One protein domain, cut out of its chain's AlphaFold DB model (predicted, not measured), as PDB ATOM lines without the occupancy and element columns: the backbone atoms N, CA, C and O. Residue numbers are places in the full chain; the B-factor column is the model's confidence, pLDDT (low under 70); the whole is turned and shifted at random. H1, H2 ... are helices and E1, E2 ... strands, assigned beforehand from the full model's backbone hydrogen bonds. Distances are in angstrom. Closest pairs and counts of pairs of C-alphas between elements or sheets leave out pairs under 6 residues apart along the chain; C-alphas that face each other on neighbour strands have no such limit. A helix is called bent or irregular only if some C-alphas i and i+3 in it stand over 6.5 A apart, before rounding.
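What this domain is: This is residues 39 to 95 and 126 to 133 of the 138 residues of an uncharacterized protein of Saccharothrix sp. ALI-22-I (UniProt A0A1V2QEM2). A single five-stranded sheet, strongly twisted and curled, makes the body, and one helix, H1, packs across one face of it near Trp 132 of E5 and Val 89 of E4. E1, sharply bent, joins the two halves of the sheet: the E2 and E3 side, and the E5 and E4 side. The printed part has 65 residues, with one named helix and five named strands in the order E1 E2 E3 H1 E4 E5; across the mixed sheet the order is E3 E2 E1 E5 E4. The class is mixed, helices and strands, and the whole is compact, with a radius of gyration of the C-alphas of 11.6 A and spans of 31 by 25 by 23 A.

Where its parts are: Find C-alpha 43 at (-144.055, -144.506, 54.207); there E1 begins, residues 43 to 51, 19.5 A long, and it bends by 89 degrees at residue 46. Go on to E2, residues 58 to 61, 10.1 A, and E3, residues 67 to 71, 11.3 A. At C-alpha 77, (-143.986, -157.903, 74.733), begins H1, residues 77 to 86, 14.1 A. E4 follows, residues 88 to 93, 16.0 A. Beyond the cut, E5 takes residues 126 to 132, 18.0 A, and ends at C-alpha 132, (-139.330, -151.445, 62.826).

How they stand to each other: Start with E1, E2 and E3, a meander, each strand the antiparallel neighbour of the one before; E1 and E2 form a hairpin, as do E2 and E3. Look for N 59 and O 50 at 2.8 A between E2 and E1, and for N 60 and O 69 at 2.8 A between E2 and E3. E1 and E5 are parallel, at 61 degrees, with N 44 and O 129 at 2.9 A and N 49 and O 131 at 3.2 A. E5 and E4 are antiparallel, at 152 degrees, with N 91 and O 128 at 2.9 A. E3 and E4 are edge strands and are apart. H1 is on the sheet at a height of 9.4 A, only just over E5, on which 3 of its C-alphas fall. It runs across the strands, at 70 degrees to E5 on the local plane. The closest C-alphas of H1 and E5 are those of Ala 83 and Trp 132, 6.4 A apart. In H1 every O i to N i+4 pair is within hydrogen-bond range.

The domain as a whole: The C-alphas of Gln 40 and Arg 54, the two farthest apart, are 34.2 A apart. Residues 96 to 125 are not printed, and C-alphas 95 and 126 are 8.8 A apart across the cut. Of the links printed whole, none is long. The mean pLDDT of the printed part is 72.7; look for values under 70 at residues 39 to 44, 55, 71, 75, 90 to 95 and 126 to 128.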
ATOM      1  N   LEU A  39    -154.041-147.805  54.190       46.62
ATOM      2  CA  LEU A  39    -153.350-148.066  52.921       46.62
ATOM      3  C   LEU A  39    -152.870-146.787  52.222       46.62
ATOM      4  O   LEU A  39    -152.090-146.866  51.277       46.62
ATOM      5  N   GLN A  40    -153.348-145.621  52.660       51.00
ATOM      6  CA  GLN A  40    -152.930-144.316  52.146       51.00
ATOM      7  C   GLN A  40    -151.912-143.627  53.058       51.00
ATOM      8  O   GLN A  40    -151.465-142.523  52.744       51.00
ATOM      9  N   ILE A  41    -151.526-144.259  54.173       58.22
ATOM     10  CA  ILE A  41    -150.505-143.722  55.066       58.22
ATOM     11  C   ILE A  41    -149.161-143.743  54.323       58.22
ATOM     12  O   ILE A  41    -148.708-144.814  53.911       58.22
ATOM     13  N   PRO A  42    -148.499-142.586  54.147       57.75
ATOM     14  CA  PRO A  42    -147.218-142.544  53.467       57.75
ATOM     15  C   PRO A  42    -146.154-143.271  54.290       57.75
ATOM     16  O   PRO A  42    -146.088-143.159  55.519       57.75
ATOM     17  N   THR A  43    -145.277-143.988  53.598       69.94
ATOM     18  CA  THR A  43    -144.055-144.506  54.207       69.94
ATOM     19  C   THR A  43    -143.104-143.348  54.485       69.94
ATOM     20  O   THR A  43    -142.771-142.574  53.584       69.94
ATOM     21  N   LEU A  44    -142.623-143.243  55.721       69.06
ATOM     22  CA  LEU A  44    -141.629-142.246  56.109       69.06
ATOM     23  C   LEU A  44    -140.230-142.818  55.876       69.06
ATOM     24  O   LEU A  44    -139.588-143.358  56.773       69.06
ATOM     25  N   THR A  45    -139.773-142.737  54.627       74.38
ATOM     26  CA  THR A  45    -138.476-143.275  54.201       74.38
ATOM     27  C   THR A  45    -137.323-142.672  55.005       74.38
ATOM     28  O   THR A  45    -137.260-141.461  55.211       74.38
ATOM     29  N   GLY A  46    -136.400-143.526  55.451       72.56
ATOM     30  CA  GLY A  46    -135.250-143.143  56.273       72.56
ATOM     31  C   GLY A  46    -135.566-143.045  57.766       72.56
ATOM     32  O   GLY A  46    -134.687-143.282  58.580       72.56
ATOM     33  N   TRP A  47    -136.810-142.784  58.157       79.00
ATOM     34  CA  TRP A  47    -137.182-142.828  59.569       79.00
ATOM     35  C   TRP A  47    -137.238-144.266  60.066       79.00
ATOM     36  O   TRP A  47    -137.659-145.179  59.345       79.00
ATOM     37  N   ALA A  48    -136.848-144.463  61.320       81.00
ATOM     38  CA  ALA A  48    -136.896-145.775  61.936       81.00
ATOM     39  C   ALA A  48    -137.298-145.693  63.401       81.00
ATOM     40  O   ALA A  48    -136.919-144.771  64.117       81.00
ATOM     41  N   ILE A  49    -138.050-146.687  63.850       83.69
ATOM     42  CA  ILE A  49    -138.517-146.810  65.228       83.69
ATOM     43  C   ILE A  49    -138.149-148.190  65.747       83.69
ATOM     44  O   ILE A  49    -138.148-149.173  65.004       83.69
ATOM     45  N   GLY A  50    -137.785-148.271  67.016       86.31
ATOM     46  CA  GLY A  50    -137.339-149.526  67.597       86.31
ATOM     47  C   GLY A  50    -137.107-149.435  69.096       86.31
ATOM     48  O   GLY A  50    -137.318-148.377  69.695       86.31
ATOM     49  N   PRO A  51    -136.665-150.540  69.708       84.19
ATOM     50  CA  PRO A  51    -136.375-150.573  71.128       84.19
ATOM     51  C   PRO A  51    -135.197-149.652  71.466       84.19
ATOM     52  O   PRO A  51    -134.208-149.566  70.733       84.19
ATOM     53  N   TRP A  52    -135.304-148.965  72.600       83.44
ATOM     54  CA  TRP A  52    -134.231-148.171  73.180       83.44
ATOM     55  C   TRP A  52    -133.390-149.040  74.116       83.44
ATOM     56  O   TRP A  52    -133.829-149.433  75.195       83.44
ATOM     57  N   SER A  53    -132.163-149.349  73.700       75.00
ATOM     58  CA  SER A  53    -131.306-150.337  74.371       75.00
ATOM     59  C   SER A  53    -130.718-149.874  75.706       75.00
ATOM     60  O   SER A  53    -130.308-150.715  76.503       75.00
ATOM     61  N   ARG A  54    -130.655-148.561  75.970       70.31
ATOM     62  CA  ARG A  54    -129.997-148.035  77.178       70.31
ATOM     63  C   ARG A  54    -130.853-148.162  78.434       70.31
ATOM     64  O   ARG A  54    -130.349-148.583  79.467       70.31
ATOM     65  N   GLU A  55    -132.121-147.775  78.343       67.75
ATOM     66  CA  GLU A  55    -133.022-147.663  79.504       67.75
ATOM     67  C   GLU A  55    -134.336-148.439  79.314       67.75
ATOM     68  O   GLU A  55    -135.234-148.368  80.151       67.75
ATOM     69  N   GLY A  56    -134.454-149.195  78.216       72.12
ATOM     70  CA  GLY A  56    -135.721-149.772  77.780       72.12
ATOM     71  C   GLY A  56    -136.662-148.717  77.189       72.12
ATOM     72  O   GLY A  56    -136.434-147.510  77.285       72.12
ATOM     73  N   GLY A  57    -137.736-149.183  76.553       78.19
ATOM     74  CA  GLY A  57    -138.713-148.320  75.889       78.19
ATOM     75  C   GLY A  57    -138.463-148.170  74.393       78.19
ATOM     76  O   GLY A  57    -137.851-149.037  73.771       78.19
ATOM     77  N   LEU A  58    -138.978-147.094  73.802       79.19
ATOM     78  CA  LEU A  58    -138.950-146.849  72.358       79.19
ATOM     79  C   LEU A  58    -138.032-145.685  72.005       79.19
ATOM     80  O   LEU A  58    -137.970-144.691  72.722       79.19
ATOM     81  N   GLN A  59    -137.391-145.780  70.848       81.81
ATOM     82  CA  GLN A  59    -136.709-144.672  70.192       81.81
ATOM     83  C   GLN A  59    -137.256-144.461  68.784       81.81
ATOM     84  O   GLN A  59    -137.626-145.416  68.100       81.81
ATOM     85  N   LEU A  60    -137.244-143.207  68.348       77.94
ATOM     86  CA  LEU A  60    -137.483-142.789  66.976       77.94
ATOM     87  C   LEU A  60    -136.224-142.101  66.448       77.94
ATOM     88  O   LEU A  60    -135.700-141.184  67.082       77.94
ATOM     89  N   GLN A  61    -135.769-142.529  65.280       79.81
ATOM     90  CA  GLN A  61    -134.582-142.030  64.603       79.81
ATOM     91  C   GLN A  61    -134.962-141.263  63.339       79.81
ATOM     92  O   GLN A  61    -135.876-141.654  62.602       79.81
ATOM     93  N   GLN A  62    -134.234-140.176  63.097       77.75
ATOM     94  CA  GLN A  62    -134.297-139.408  61.860       77.75
ATOM     95  C   GLN A  62    -133.602-140.173  60.712       77.75
ATOM     96  O   GLN A  62    -132.853-141.118  60.966       77.75
ATOM     97  N   PRO A  63    -133.791-139.754  59.445       78.06
ATOM     98  CA  PRO A  63    -133.130-140.368  58.288       78.06
ATOM     99  C   PRO A  63    -131.602-140.427  58.324       78.06
ATOM    100  O   PRO A  63    -131.016-141.249  57.627       78.06
ATOM    101  N   ASP A  64    -130.955-139.565  59.106       76.12
ATOM    102  CA  ASP A  64    -129.503-139.542  59.302       76.12
ATOM    103  C   ASP A  64    -129.031-140.433  60.471       76.12
ATOM    104  O   ASP A  64    -127.850-140.429  60.814       76.12
ATOM    105  N   GLY A  65    -129.941-141.193  61.090       73.88
ATOM    106  CA  GLY A  65    -129.664-142.062  62.233       73.88
ATOM    107  C   GLY A  65    -129.617-141.337  63.580       73.88
ATOM    108  O   GLY A  65    -129.454-141.987  64.615       73.88
ATOM    109  N   THR A  66    -129.788-140.012  63.614       78.12
ATOM    110  CA  THR A  66    -129.826-139.268  64.876       78.12
ATOM    111  C   THR A  66    -131.110-139.557  65.654       78.12
ATOM    112  O   THR A  66    -132.184-139.793  65.093       78.12
ATOM    113  N   LEU A  67    -131.000-139.565  66.985       77.81
ATOM    114  CA  LEU A  67    -132.142-139.763  67.873       77.81
ATOM    115  C   LEU A  67    -133.056-138.533  67.823       77.81
ATOM    116  O   LEU A  67    -132.657-137.452  68.248       77.81
ATOM    117  N   PHE A  68    -134.297-138.720  67.374       73.62
ATOM    118  CA  PHE A  68    -135.315-137.671  67.389       73.62
ATOM    119  C   PHE A  68    -136.033-137.603  68.738       73.62
ATOM    120  O   PHE A  68    -136.109-136.549  69.365       73.62
ATOM    121  N   VAL A  69    -136.569-138.740  69.193       73.12
ATOM    122  CA  VAL A  69    -137.248-138.849  70.488       73.12
ATOM    123  C   VAL A  69    -137.051-140.237  71.079       73.12
ATOM    124  O   VAL A  69    -136.932-141.221  70.350       73.12
ATOM    125  N   TYR A  70    -137.049-140.317  72.407       75.69
ATOM    126  CA  TYR A  70    -137.144-141.571  73.138       75.69
ATOM    127  C   TYR A  70    -138.287-141.499  74.152       75.69
ATOM    128  O   TYR A  70    -138.597-140.433  74.690       75.69
ATOM    129  N   VAL A  71    -138.914-142.643  74.403       69.81
ATOM    130  CA  VAL A  71    -139.962-142.818  75.408       69.81
ATOM    131  C   VAL A  71    -139.512-143.948  76.329       69.81
ATOM    132  O   VAL A  71    -139.538-145.106  75.905       69.81
ATOM    133  N   PRO A  72    -139.069-143.639  77.560       73.88
ATOM    134  CA  PRO A  72    -138.649-144.660  78.504       73.88
ATOM    135  C   PRO A  72    -139.871-145.394  79.063       73.88
ATOM    136  O   PRO A  72    -140.923-144.794  79.292       73.88
ATOM    137  N   GLY A  73    -139.721-146.690  79.327       74.19
ATOM    138  CA  GLY A  73    -140.755-147.491  79.977       74.19
ATOM    139  C   GLY A  73    -140.864-148.912  79.430       74.19
ATOM    140  O   GLY A  73    -140.302-149.223  78.380       74.19
ATOM    141  N   PRO A  74    -141.572-149.797  80.144       70.81
ATOM    142  CA  PRO A  74    -141.820-151.145  79.661       70.81
ATOM    143  C   PRO A  74    -142.712-151.093  78.417       70.81
ATOM    144  O   PRO A  74    -143.717-150.383  78.389       70.81
ATOM    145  N   LEU A  75    -142.341-151.868  77.402       69.19
ATOM    146  CA  LEU A  75    -143.178-152.104  76.231       69.19
ATOM    147  C   LEU A  75    -143.914-153.424  76.412       69.19
ATOM    148  O   LEU A  75    -143.366-154.357  76.997       69.19
ATOM    149  N   ASP A  76    -145.144-153.489  75.912       77.75
ATOM    150  CA  ASP A  76    -145.900-154.735  75.873       77.75
ATOM    151  C   ASP A  76    -145.157-155.751  74.980       77.75
ATOM    152  O   ASP A  76    -144.991-155.485  73.784       77.75
ATOM    153  N   PRO A  77    -144.701-156.899  75.517       76.06
ATOM    154  CA  PRO A  77    -143.986-157.903  74.733       76.06
ATOM    155  C   PRO A  77    -144.788-158.406  73.530       76.06
ATOM    156  O   PRO A  77    -144.219-158.592  72.460       76.06
ATOM    157  N   ALA A  78    -146.114-158.539  73.657       76.50
ATOM    158  CA  ALA A  78    -146.958-158.994  72.553       76.50
ATOM    159  C   ALA A  78    -146.993-157.974  71.404       76.50
ATOM    160  O   ALA A  78    -147.080-158.342  70.231       76.50
ATOM    161  N   TRP A  79    -146.898-156.683  71.730       77.44
ATOM    162  CA  TRP A  79    -146.790-155.624  70.732       77.44
ATOM    163  C   TRP A  79    -145.424-155.636  70.039       77.44
ATOM    164  O   TRP A  79    -145.359-155.454  68.825       77.44
ATOM    165  N   ILE A  80    -144.346-155.894  70.788       78.06
ATOM    166  CA  ILE A  80    -142.989-156.013  70.232       78.06
ATOM    167  C   ILE A  80    -142.891-157.196  69.279       78.06
ATOM    168  O   ILE A  80    -142.461-157.010  68.143       78.06
ATOM    169  N   ASP A  81    -143.371-158.370  69.687       75.62
ATOM    170  CA  ASP A  81    -143.386-159.559  68.837       75.62
ATOM    171  C   ASP A  81    -144.179-159.301  67.546       75.62
ATOM    172  O   ASP A  81    -143.767-159.695  66.452       75.62
ATOM    173  N   ALA A  82    -145.313-158.598  67.634       73.62
ATOM    174  CA  ALA A  82    -146.084-158.210  66.455       73.62
ATOM    175  C   ALA A  82    -145.307-157.235  65.551       73.62
ATOM    176  O   ALA A  82    -145.284-157.420  64.332       73.62
ATOM    177  N   ALA A  83    -144.645-156.228  66.126       76.19
ATOM    178  CA  ALA A  83    -143.840-155.259  65.387       76.19
ATOM    179  C   ALA A  83    -142.624-155.908  64.702       76.19
ATOM    180  O   ALA A  83    -142.326-155.585  63.552       76.19
ATOM    181  N   GLU A  84    -141.966-156.865  65.362       84.50
ATOM    182  CA  GLU A  84    -140.862-157.651  64.802       84.50
ATOM    183  C   GLU A  84    -141.316-158.546  63.648       84.50
ATOM    184  O   GLU A  84    -140.682-158.553  62.592       84.50
ATOM    185  N   ASN A  85    -142.441-159.247  63.813       76.12
ATOM    186  CA  ASN A  85    -142.987-160.128  62.781       76.12
ATOM    187  C   ASN A  85    -143.474-159.361  61.541       76.12
ATOM    188  O   ASN A  85    -143.295-159.827  60.415       76.12
ATOM    189  N   ILE A  86    -144.096-158.192  61.730       81.62
ATOM    190  CA  ILE A  86    -144.619-157.363  60.632       81.62
ATOM    191  C   ILE A  86    -143.501-156.524  59.989       81.62
ATOM    192  O   ILE A  86    -143.534-156.256  58.786       81.62
ATOM    193  N   GLY A  87    -142.510-156.091  60.774       80.56
ATOM    194  CA  GLY A  87    -141.388-155.256  60.331       80.56
ATOM    195  C   GLY A  87    -141.735-153.781  60.091       80.56
ATOM    196  O   GLY A  87    -140.856-152.992  59.730       80.56
ATOM    197  N   TRP A  88    -142.994-153.393  60.302       73.94
ATOM    198  CA  TRP A  88    -143.510-152.040  60.102       73.94
ATOM    199  C   TRP A  88    -144.472-151.663  61.218       73.94
ATOM    200  O   TRP A  88    -145.256-152.491  61.681       73.94
ATOM    201  N   VAL A  89    -144.456-150.389  61.600       73.81
ATOM    202  CA  VAL A  89    -145.399-149.825  62.566       73.81
ATOM    203  C   VAL A  89    -145.981-148.518  62.046       73.81
ATOM    204  O   VAL A  89    -145.334-147.766  61.314       73.81
ATOM    205  N   VAL A  90    -147.221-148.244  62.437       69.75
ATOM    206  CA  VAL A  90    -147.870-146.960  62.182       69.75
ATOM    207  C   VAL A  90    -147.510-146.016  63.323       69.75
ATOM    208  O   VAL A  90    -147.820-146.291  64.480       69.75
ATOM    209  N   VAL A  91    -146.869-144.898  62.996       68.62
ATOM    210  CA  VAL A  91    -146.569-143.829  63.950       68.62
ATOM    211  C   VAL A  91    -147.529-142.685  63.695       68.62
ATOM    212  O   VAL A  91    -147.562-142.130  62.598       68.62
ATOM    213  N   LEU A  92    -148.312-142.336  64.712       64.88
ATOM    214  CA  LEU A  92    -149.230-141.204  64.677       64.88
ATOM    215  C   LEU A  92    -148.697-140.130  65.625       64.88
ATOM    216  O   LEU A  92    -148.598-140.352  66.830       64.88
ATOM    217  N   HIS A  93    -148.355-138.968  65.083       56.88
ATOM    218  CA  HIS A  93    -147.950-137.803  65.853       56.88
ATOM    219  C   HIS A  93    -149.111-136.807  65.894       56.88
ATOM    220  O   HIS A  93    -149.459-136.145  64.910       56.88
ATOM    221  N   GLY A  94    -149.744-136.742  67.061       52.19
ATOM    222  CA  GLY A  94    -150.807-135.792  67.340       52.19
ATOM    223  C   GLY A  94    -150.283-134.396  67.696       52.19
ATOM    224  O   GLY A  94    -149.079-134.197  67.854       52.19
ATOM    225  N   PRO A  95    -151.195-133.429  67.859       48.56
ATOM    226  CA  PRO A  95    -150.852-132.122  68.393       48.56
ATOM    227  C   PRO A  95    -150.256-132.241  69.801       48.56
ATOM    228  O   PRO A  95    -150.598-133.159  70.552       48.56
ATOM    229  N   THR A 126    -149.158-135.220  61.928       50.59
ATOM    230  CA  THR A 126    -148.534-136.099  60.927       50.59
ATOM    231  C   THR A 126    -148.621-137.570  61.342       50.59
ATOM    232  O   THR A 126    -148.656-137.889  62.529       50.59
ATOM    233  N   GLY A 127    -148.676-138.492  60.384       57.75
ATOM    234  CA  GLY A 127    -148.657-139.929  60.647       57.75
ATOM    235  C   GLY A 127    -148.102-140.699  59.457       57.75
ATOM    236  O   GLY A 127    -148.272-140.279  58.313       57.75
ATOM    237  N   GLY A 128    -147.408-141.803  59.720       63.66
ATOM    238  CA  GLY A 128    -146.665-142.520  58.692       63.66
ATOM    239  C   GLY A 128    -146.358-143.967  59.051       63.66
ATOM    240  O   GLY A 128    -146.292-144.332  60.226       63.66
ATOM    241  N   LEU A 129    -146.153-144.787  58.024       71.44
ATOM    242  CA  LEU A 129    -145.620-146.136  58.168       71.44
ATOM    243  C   LEU A 129    -144.100-146.039  58.293       71.44
ATOM    244  O   LEU A 129    -143.432-145.451  57.438       71.44
ATOM    245  N   MET A 130    -143.557-146.608  59.361       75.88
ATOM    246  CA  MET A 130    -142.127-146.610  59.649       75.88
ATOM    247  C   MET A 130    -141.612-148.029  59.802       75.88
ATOM    248  O   MET A 130    -142.322-148.919  60.277       75.88
ATOM    249  N   ARG A 131    -140.354-148.229  59.414       81.50
ATOM    250  CA  ARG A 131    -139.695-149.521  59.566       81.50
ATOM    251  C   ARG A 131    -139.378-149.769  61.039       81.50
ATOM    252  O   ARG A 131    -138.821-148.898  61.713       81.50
ATOM    253  N   TRP A 132    -139.711-150.967  61.505       83.38
ATOM    254  CA  TRP A 132    -139.330-151.445  62.826       83.38
ATOM    255  C   TRP A 132    -137.860-151.896  62.846       83.38
ATOM    256  O   TRP A 132    -137.389-152.534  61.900       83.38
ATOM    257  N   GLY A 133    -137.147-151.595  63.933       78.81
ATOM    258  CA  GLY A 133    -135.810-152.131  64.215       78.81
ATOM    259  C   GLY A 133    -134.628-151.254  63.786       78.81
ATOM    260  O   GLY A 133    -133.508-151.754  63.735       78.81
TER     261      GLY A 133